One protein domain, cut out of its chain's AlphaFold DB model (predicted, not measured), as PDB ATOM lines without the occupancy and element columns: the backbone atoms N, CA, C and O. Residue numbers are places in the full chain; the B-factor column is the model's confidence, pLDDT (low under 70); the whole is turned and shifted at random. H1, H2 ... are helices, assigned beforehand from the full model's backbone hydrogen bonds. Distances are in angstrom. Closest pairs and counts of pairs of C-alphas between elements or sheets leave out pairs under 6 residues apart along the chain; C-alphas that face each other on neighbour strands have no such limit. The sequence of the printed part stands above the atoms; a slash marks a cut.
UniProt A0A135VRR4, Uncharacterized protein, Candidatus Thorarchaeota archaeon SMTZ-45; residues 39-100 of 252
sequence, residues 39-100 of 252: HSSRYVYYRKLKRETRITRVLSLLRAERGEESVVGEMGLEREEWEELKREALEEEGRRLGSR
ATOM      1  N   HIS A  39     127.873 140.760  80.673       57.53
ATOM      2  CA  HIS A  39     129.235 141.299  80.722       57.53
ATOM      3  C   HIS A  39     129.265 142.753  81.218       57.53
ATOM      4  O   HIS A  39     130.102 143.090  82.058       57.53
ATOM      5  N   SER A  40     128.316 143.596  80.796       59.31
ATOM      6  CA  SER A  40     128.219 144.988  81.264       59.31
ATOM      7  C   SER A  40     127.975 145.083  82.781       59.31
ATOM      8  O   SER A  40     128.644 145.846  83.482       59.31
ATOM      9  N   SER A  41     127.101 144.229  83.329       62.72
ATOM     10  CA  SER A  41     126.802 144.195  84.771       62.72
ATOM     11  C   SER A  41     128.003 143.732  85.615       62.72
ATOM     12  O   SER A  41     128.318 144.330  86.648       62.72
ATOM     13  N   ARG A  42     128.758 142.727  85.138       61.88
ATOM     14  CA  ARG A  42     130.004 142.285  85.793       61.88
ATOM     15  C   ARG A  42     131.079 143.369  85.803       61.88
ATOM     16  O   ARG A  42     131.689 143.590  86.847       61.88
ATOM     17  N   TYR A  43     131.311 144.062  84.687       59.75
ATOM     18  CA  TYR A  43     132.345 145.103  84.614       59.75
ATOM     19  C   TYR A  43     132.080 146.263  85.585       59.75
ATOM     20  O   TYR A  43     133.002 146.729  86.259       59.75
ATOM     21  N   VAL A  44     130.820 146.690  85.715       64.00
ATOM     22  CA  VAL A  44     130.429 147.732  86.679       64.00
ATOM     23  C   VAL A  44     130.670 147.264  88.119       64.00
ATOM     24  O   VAL A  44     131.220 148.020  88.923       64.00
ATOM     25  N   TYR A  45     130.340 146.007  88.435       59.94
ATOM     26  CA  TYR A  45     130.581 145.422  89.756       59.94
ATOM     27  C   TYR A  45     132.075 145.376  90.115       59.94
ATOM     28  O   TYR A  45     132.471 145.861  91.176       59.94
ATOM     29  N   TYR A  46     132.929 144.878  89.214       62.41
ATOM     30  CA  TYR A  46     134.375 144.804  89.458       62.41
ATOM     31  C   TYR A  46     135.021 146.184  89.597       62.41
ATOM     32  O   TYR A  46     135.894 146.375  90.449       62.41
ATOM     33  N   ARG A  47     134.580 147.174  88.810       67.06
ATOM     34  CA  ARG A  47     135.071 148.553  88.928       67.06
ATOM     35  C   ARG A  47     134.693 149.168  90.277       67.06
ATOM     36  O   ARG A  47     135.527 149.830  90.895       67.06
ATOM     37  N   LYS A  48     133.473 148.912  90.759       70.75
ATOM     38  CA  LYS A  48     133.011 149.368  92.076       70.75
ATOM     39  C   LYS A  48     133.814 148.729  93.213       70.75
ATOM     40  O   LYS A  48     134.304 149.450  94.078       70.75
ATOM     41  N   LEU A  49     134.041 147.414  93.154       67.75
ATOM     42  CA  LEU A  49     134.818 146.677  94.157       67.75
ATOM     43  C   LEU A  49     136.276 147.173  94.239       67.75
ATOM     44  O   LEU A  49     136.819 147.354  95.332       67.75
ATOM     45  N   LYS A  50     136.899 147.471  93.086       85.00
ATOM     46  CA  LYS A  50     138.236 148.089  93.037       85.00
ATOM     47  C   LYS A  50     138.242 149.480  93.686       85.00
ATOM     48  O   LYS A  50     139.175 149.793  94.423       85.00
ATOM     49  N   ARG A  51     137.203 150.298  93.470       85.75
ATOM     50  CA  ARG A  51     137.097 151.649  94.058       85.75
ATOM     51  C   ARG A  51     136.918 151.607  95.581       85.75
ATOM     52  O   ARG A  51     137.651 152.294  96.284       85.75
ATOM     53  N   GLU A  52     136.036 150.754  96.102       84.81
ATOM     54  CA  GLU A  52     135.812 150.594  97.554       84.81
ATOM     55  C   GLU A  52     137.072 150.106  98.291       84.81
ATOM     56  O   GLU A  52     137.417 150.596  99.373       84.81
ATOM     57  N   THR A  53     137.810 149.181  97.672       89.81
ATOM     58  CA  THR A  53     139.082 148.675  98.211       89.81
ATOM     59  C   THR A  53     140.135 149.782  98.266       89.81
ATOM     60  O   THR A  53     140.821 149.941  99.279       89.81
ATOM     61  N   ARG A  54     140.225 150.602  97.209       88.88
ATOM     62  CA  ARG A  54     141.113 151.771  97.164       88.88
ATOM     63  C   ARG A  54     140.755 152.788  98.250       88.88
ATOM     64  O   ARG A  54     141.646 153.183  98.993       88.88
ATOM     65  N   ILE A  55     139.476 153.131  98.415       90.12
ATOM     66  CA  ILE A  55     138.998 154.035  99.480       90.12
ATOM     67  C   ILE A  55     139.410 153.524 100.868       90.12
ATOM     68  O   ILE A  55     139.993 154.260 101.667       90.12
ATOM     69  N   THR A  56     139.167 152.241 101.146       89.25
ATOM     70  CA  THR A  56     139.524 151.626 102.435       89.25
ATOM     71  C   THR A  56     141.032 151.693 102.689       89.25
ATOM     72  O   THR A  56     141.472 152.001 103.801       89.25
ATOM     73  N   ARG A  57     141.838 151.454 101.647       88.19
ATOM     74  CA  ARG A  57     143.298 151.545 101.726       88.19
ATOM     75  C   ARG A  57     143.765 152.976 102.000       88.19
ATOM     76  O   ARG A  57     144.579 153.153 102.906       88.19
ATOM     77  N   VAL A  58     143.204 153.982 101.327       89.94
ATOM     78  CA  VAL A  58     143.492 155.405 101.594       89.94
ATOM     79  C   VAL A  58     143.239 155.749 103.058       89.94
ATOM     80  O   VAL A  58     144.134 156.258 103.729       89.94
ATOM     81  N   LEU A  59     142.064 155.399 103.592       87.69
ATOM     82  CA  LEU A  59     141.732 155.660 104.997       87.69
ATOM     83  C   LEU A  59     142.715 154.985 105.958       87.69
ATOM     84  O   LEU A  59     143.111 155.584 106.956       87.69
ATOM     85  N   SER A  60     143.131 153.750 105.665       85.75
ATOM     86  CA  SER A  60     144.100 153.033 106.498       85.75
ATOM     87  C   SER A  60     145.476 153.708 106.521       85.75
ATOM     88  O   SER A  60     146.092 153.802 107.582       85.75
ATOM     89  N   LEU A  61     145.932 154.232 105.378       87.44
ATOM     90  CA  LEU A  61     147.232 154.887 105.242       87.44
ATOM     91  C   LEU A  61     147.231 156.285 105.871       87.44
ATOM     92  O   LEU A  61     148.186 156.634 106.565       87.44
ATOM     93  N   LEU A  62     146.137 157.039 105.717       86.31
ATOM     94  CA  LEU A  62     145.949 158.332 106.384       86.31
ATOM     95  C   LEU A  62     145.915 158.185 107.912       86.31
ATOM     96  O   LEU A  62     146.550 158.959 108.621       86.31
ATOM     97  N   ARG A  63     145.237 157.153 108.434       85.19
ATOM     98  CA  ARG A  63     145.208 156.851 109.880       85.19
ATOM     99  C   ARG A  63     146.568 156.453 110.448       85.19
ATOM    100  O   ARG A  63     146.774 156.572 111.649       85.19
ATOM    101  N   ALA A  64     147.477 155.968 109.607       86.31
ATOM    102  CA  ALA A  64     148.845 155.647 109.993       86.31
ATOM    103  C   ALA A  64     149.782 156.872 109.968       86.31
ATOM    104  O   ALA A  64     150.992 156.692 110.095       86.31
ATOM    105  N   GLU A  65     149.242 158.083 109.767       88.12
ATOM    106  CA  GLU A  65     149.984 159.352 109.707       88.12
ATOM    107  C   GLU A  65     151.124 159.343 108.675       88.12
ATOM    108  O   GLU A  65     152.133 160.037 108.813       88.12
ATOM    109  N   ARG A  66     150.982 158.549 107.607       87.19
ATOM    110  CA  ARG A  66     151.932 158.590 106.495       87.19
ATOM    111  C   ARG A  66     151.759 159.900 105.735       87.19
ATOM    112  O   ARG A  66     150.638 160.310 105.446       87.19
ATOM    113  N   GLY A  67     152.876 160.540 105.391       91.38
ATOM    114  CA  GLY A  67     152.862 161.737 104.552       91.38
ATOM    115  C   GLY A  67     152.194 161.455 103.206       91.38
ATOM    116  O   GLY A  67     152.413 160.394 102.618       91.38
ATOM    117  N   GLU A  68     151.390 162.401 102.719       93.50
ATOM    118  CA  GLU A  68     150.551 162.209 101.526       93.50
ATOM    119  C   GLU A  68     151.367 161.801 100.293       93.50
ATOM    120  O   GLU A  68     150.982 160.876  99.587       93.50
ATOM    121  N   GLU A  69     152.548 162.395 100.090       93.62
ATOM    122  CA  GLU A  69     153.442 162.059  98.970       93.62
ATOM    123  C   GLU A  69     153.868 160.584  98.970       93.62
ATOM    124  O   GLU A  69     153.922 159.947  97.918       93.62
ATOM    125  N   SER A  70     154.112 160.007 100.153       92.88
ATOM    126  CA  SER A  70     154.453 158.587 100.279       92.88
ATOM    127  C   SER A  70     153.273 157.695  99.916       92.88
ATOM    128  O   SER A  70     153.480 156.621  99.359       92.88
ATOM    129  N   VAL A  71     152.053 158.112 100.256       89.69
ATOM    130  CA  VAL A  71     150.839 157.346  99.965       89.69
ATOM    131  C   VAL A  71     150.524 157.390  98.473       89.69
ATOM    132  O   VAL A  71     150.247 156.348  97.884       89.69
ATOM    133  N   VAL A  72     150.638 158.567  97.851       93.00
ATOM    134  CA  VAL A  72     150.479 158.751  96.401       93.00
ATOM    135  C   VAL A  72     151.483 157.889  95.637       93.00
ATOM    136  O   VAL A  72     151.090 157.153  94.732       93.00
ATOM    137  N   GLY A  73     152.756 157.910  96.051       91.31
ATOM    138  CA  GLY A  73     153.804 157.079  95.458       91.31
ATOM    139  C   GLY A  73     153.566 155.575  95.636       91.31
ATOM    140  O   GLY A  73     153.748 154.818  94.689       91.31
ATOM    141  N   GLU A  74     153.118 155.134  96.818       89.25
ATOM    142  CA  GLU A  74     152.813 153.717  97.085       89.25
ATOM    143  C   GLU A  74     151.605 153.223  96.278       89.25
ATOM    144  O   GLU A  74     151.582 152.079  95.828       89.25
ATOM    145  N   MET A  75     150.596 154.075  96.096       88.75
ATOM    146  CA  MET A  75     149.394 153.725  95.346       88.75
ATOM    147  C   MET A  75     149.535 153.912  93.832       88.75
ATOM    148  O   MET A  75     148.650 153.473  93.098       88.75
ATOM    149  N   GLY A  76     150.615 154.550  93.370       92.06
ATOM    150  CA  GLY A  76     150.840 154.837  91.953       92.06
ATOM    151  C   GLY A  76     149.744 155.707  91.335       92.06
ATOM    152  O   GLY A  76     149.420 155.526  90.166       92.06
ATOM    153  N   LEU A  77     149.134 156.595  92.127       90.81
ATOM    154  CA  LEU A  77     148.052 157.465  91.664       90.81
ATOM    155  C   LEU A  77     148.610 158.787  91.145       90.81
ATOM    156  O   LEU A  77     149.579 159.327  91.681       90.81
ATOM    157  N   GLU A  78     147.945 159.354  90.147       93.56
ATOM    158  CA  GLU A  78     148.164 160.752  89.796       93.56
ATOM    159  C   GLU A  78     147.601 161.672  90.886       93.56
ATOM    160  O   GLU A  78     146.697 161.308  91.643       93.56
ATOM    161  N   ARG A  79     148.127 162.900  90.974       91.75
ATOM    162  CA  ARG A  79     147.736 163.842  92.034       91.75
ATOM    163  C   ARG A  79     146.247 164.190  91.990       91.75
ATOM    164  O   ARG A  79     145.631 164.310  93.042       91.75
ATOM    165  N   GLU A  80     145.669 164.335  90.800       95.31
ATOM    166  CA  GLU A  80     144.235 164.610  90.646       95.31
ATOM    167  C   GLU A  80     143.376 163.418  91.099       95.31
ATOM    168  O   GLU A  80     142.431 163.607  91.867       95.31
ATOM    169  N   GLU A  81     143.752 162.191  90.713       91.44
ATOM    170  CA  GLU A  81     143.069 160.959  91.138       91.44
ATOM    171  C   GLU A  81     143.161 160.768  92.660       91.44
ATOM    172  O   GLU A  81     142.183 160.382  93.301       91.44
ATOM    173  N   TRP A  82     144.309 161.089  93.264       93.31
ATOM    174  CA  TRP A  82     144.482 161.078  94.717       93.31
ATOM    175  C   TRP A  82     143.532 162.043  95.427       93.31
ATOM    176  O   TRP A  82     142.880 161.640  96.388       93.31
ATOM    177  N   GLU A  83     143.430 163.295  94.979       95.12
ATOM    178  CA  GLU A  83     142.557 164.288  95.619       95.12
ATOM    179  C   GLU A  83     141.071 163.918  95.490       95.12
ATOM    180  O   GLU A  83     140.294 164.129  96.424       95.12
ATOM    181  N   GLU A  84     140.656 163.335  94.359       95.12
ATOM    182  CA  GLU A  84     139.305 162.783  94.204       95.12
ATOM    183  C   GLU A  84     139.071 161.623  95.182       95.12
ATOM    184  O   GLU A  84     138.129 161.660  95.974       95.12
ATOM    185  N   LEU A  85     139.968 160.635  95.195       93.12
ATOM    186  CA  LEU A  85     139.844 159.447  96.036       93.12
ATOM    187  C   LEU A  85     139.894 159.789  97.534       93.12
ATOM    188  O   LEU A  85     139.158 159.212  98.333       93.12
ATOM    189  N   LYS A  86     140.736 160.751  97.924       93.38
ATOM    190  CA  LYS A  86     140.839 161.281  99.289       93.38
ATOM    191  C   LYS A  86     139.543 161.960  99.712       93.38
ATOM    192  O   LYS A  86     139.056 161.695 100.808       93.38
ATOM    193  N   ARG A  87     138.971 162.809  98.854       95.75
ATOM    194  CA  ARG A  87     137.686 163.470  99.117       95.75
ATOM    195  C   ARG A  87     136.576 162.445  99.320       95.75
ATOM    196  O   ARG A  87     135.888 162.504 100.332       95.75
ATOM    197  N   GLU A  88     136.461 161.471  98.422       93.31
ATOM    198  CA  GLU A  88     135.466 160.399  98.535       93.31
ATOM    199  C   GLU A  88     135.654 159.557  99.790       93.31
ATOM    200  O   GLU A  88     134.685 159.236 100.473       93.31
ATOM    201  N   ALA A  89     136.899 159.223 100.123       90.50
ATOM    202  CA  ALA A  89     137.216 158.486 101.333       90.50
ATOM    203  C   ALA A  89     136.793 159.250 102.593       90.50
ATOM    204  O   ALA A  89     136.216 158.659 103.506       90.50
ATOM    205  N   LEU A  90     137.038 160.562 102.640       90.38
ATOM    206  CA  LEU A  90     136.618 161.417 103.749       90.38
ATOM    207  C   LEU A  90     135.097 161.598 103.804       90.38
ATOM    208  O   LEU A  90     134.536 161.604 104.896       90.38
ATOM    209  N   GLU A  91     134.419 161.710 102.663       91.69
ATOM    210  CA  GLU A  91     132.954 161.768 102.599       91.69
ATOM    211  C   GLU A  91     132.307 160.452 103.044       91.69
ATOM    212  O   GLU A  91     131.322 160.467 103.783       91.69
ATOM    213  N   GLU A  92     132.858 159.309 102.628       87.50
ATOM    214  CA  GLU A  92     132.414 157.985 103.066       87.50
ATOM    215  C   GLU A  92     132.640 157.809 104.567       87.50
ATOM    216  O   GLU A  92     131.724 157.414 105.285       87.50
ATOM    217  N   GLU A  93     133.821 158.170 105.072       84.44
ATOM    218  CA  GLU A  93     134.101 158.141 106.506       84.44
ATOM    219  C   GLU A  93     133.181 159.103 107.268       84.44
ATOM    220  O   GLU A  93     132.678 158.751 108.331       84.44
ATOM    221  N   GLY A  94     132.883 160.277 106.708       83.81
ATOM    222  CA  GLY A  94     131.924 161.235 107.256       83.81
ATOM    223  C   GLY A  94     130.508 160.662 107.332       83.81
ATOM    224  O   GLY A  94     129.873 160.745 108.383       83.81
ATOM    225  N   ARG A  95     130.027 160.006 106.266       87.06
ATOM    226  CA  ARG A  95     128.740 159.287 106.261       87.06
ATOM    227  C   ARG A  95     128.728 158.152 107.278       87.06
ATOM    228  O   ARG A  95     127.763 158.018 108.025       87.06
ATOM    229  N   ARG A  96     129.812 157.378 107.346       83.31
ATOM    230  CA  ARG A  96     129.989 156.274 108.295       83.31
ATOM    231  C   ARG A  96     130.019 156.760 109.739       83.31
ATOM    232  O   ARG A  96     129.509 156.077 110.612       83.31
ATOM    233  N   LEU A  97     130.618 157.916 110.013       77.75
ATOM    234  CA  LEU A  97     130.617 158.523 111.343       77.75
ATOM    235  C   LEU A  97     129.253 159.124 111.687       77.75
ATOM    236  O   LEU A  97     128.808 158.987 112.821       77.75
ATOM    237  N   GLY A  98     128.577 159.732 110.712       81.81
ATOM    238  CA  GLY A  98     127.241 160.302 110.880       81.81
ATOM    239  C   GLY A  98     126.137 159.261 111.083       81.81
ATOM    240  O   GLY A  98     125.142 159.562 111.732       81.81
ATOM    241  N   SER A  99     126.305 158.040 110.564       85.69
ATOM    242  CA  SER A  99     125.339 156.945 110.740       85.69
ATOM    243  C   SER A  99     125.487 156.194 112.063       85.69
ATOM    244  O   SER A  99     124.627 155.380 112.402       85.69
ATOM    245  N   ARG A 100     126.558 156.450 112.819       84.50
ATOM    246  CA  ARG A 100     126.798 155.782 114.098       84.50
ATOM    247  C   ARG A 100     125.898 156.333 115.179       84.50
ATOM    248  O   ARG A 100     125.721 157.542 115.323       84.50
TER     249      ARG A 100
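Overview. This is residues 39 to 100 of the 252 residues of an uncharacterized protein of Candidatus Thorarchaeota archaeon SMTZ-45 (UniProt A0A135VRR4). Two long helices, H1 and H3, cross nearly at right angles, the later part of H1 meeting the middle of H3, and the short helix H2 folds back from the end of H1 in the turn between them. Residues 39 to 50 of H1 stick out as a long arm on one side, and residues 94 to 100 stick out at the end of H3. The printed part has 62 residues with three named helices in the order H1, H2, H3 and no named strand; the class is all helix. The whole is only just loose, close to compact, with a radius of gyration of the C-alphas of 12.9 A, and its flat outline spans 39 by 33 by 17 A.

Arrangement. H1, residues 39 to 63, and H2, residues 68 to 75, form a helical hairpin. They run opposite ways at a steep tilt of 38 degrees, only just beyond shallow. They only just touch, with 3 pairs of C-alphas within 8 A, through residues 58 to 62 of H1 alone; their closest C-alphas, those of Leu 61 and Val 71, are 6.8 A apart. H3, residues 79 to 98, touches H1 with residues 85 to 90 alone, and H1 touches H3 with residues 54 to 59 alone. The closest C-alphas of H1 and H3, those of Ile 55 and Ala 89, are 5.1 A apart, and the lines are about perpendicular at 82 degrees. H2 and H3 are close but not clearly touching, with the closest C-alphas, Val 72 and Trp 82, 6.6 A apart. In H1, H2 and H3 every O i to N i+4 pair is within hydrogen-bond range.

Along the chain. H1 begins at C-alpha 39, (129.235, 141.299, 80.722), and is 36.7 A long. H2 begins at C-alpha 68, (150.551, 162.209, 101.526). H3 is 28.1 A long and ends at C-alpha 98, (127.241, 160.302, 110.880).

Size, cuts and confidence. The C-alphas of His 39 and Glu 65, the two farthest apart, are 40.0 A apart. The printed part has no cut, and both links are tight. The pLDDT is under 70 at residues 39 to 47 and residue 49.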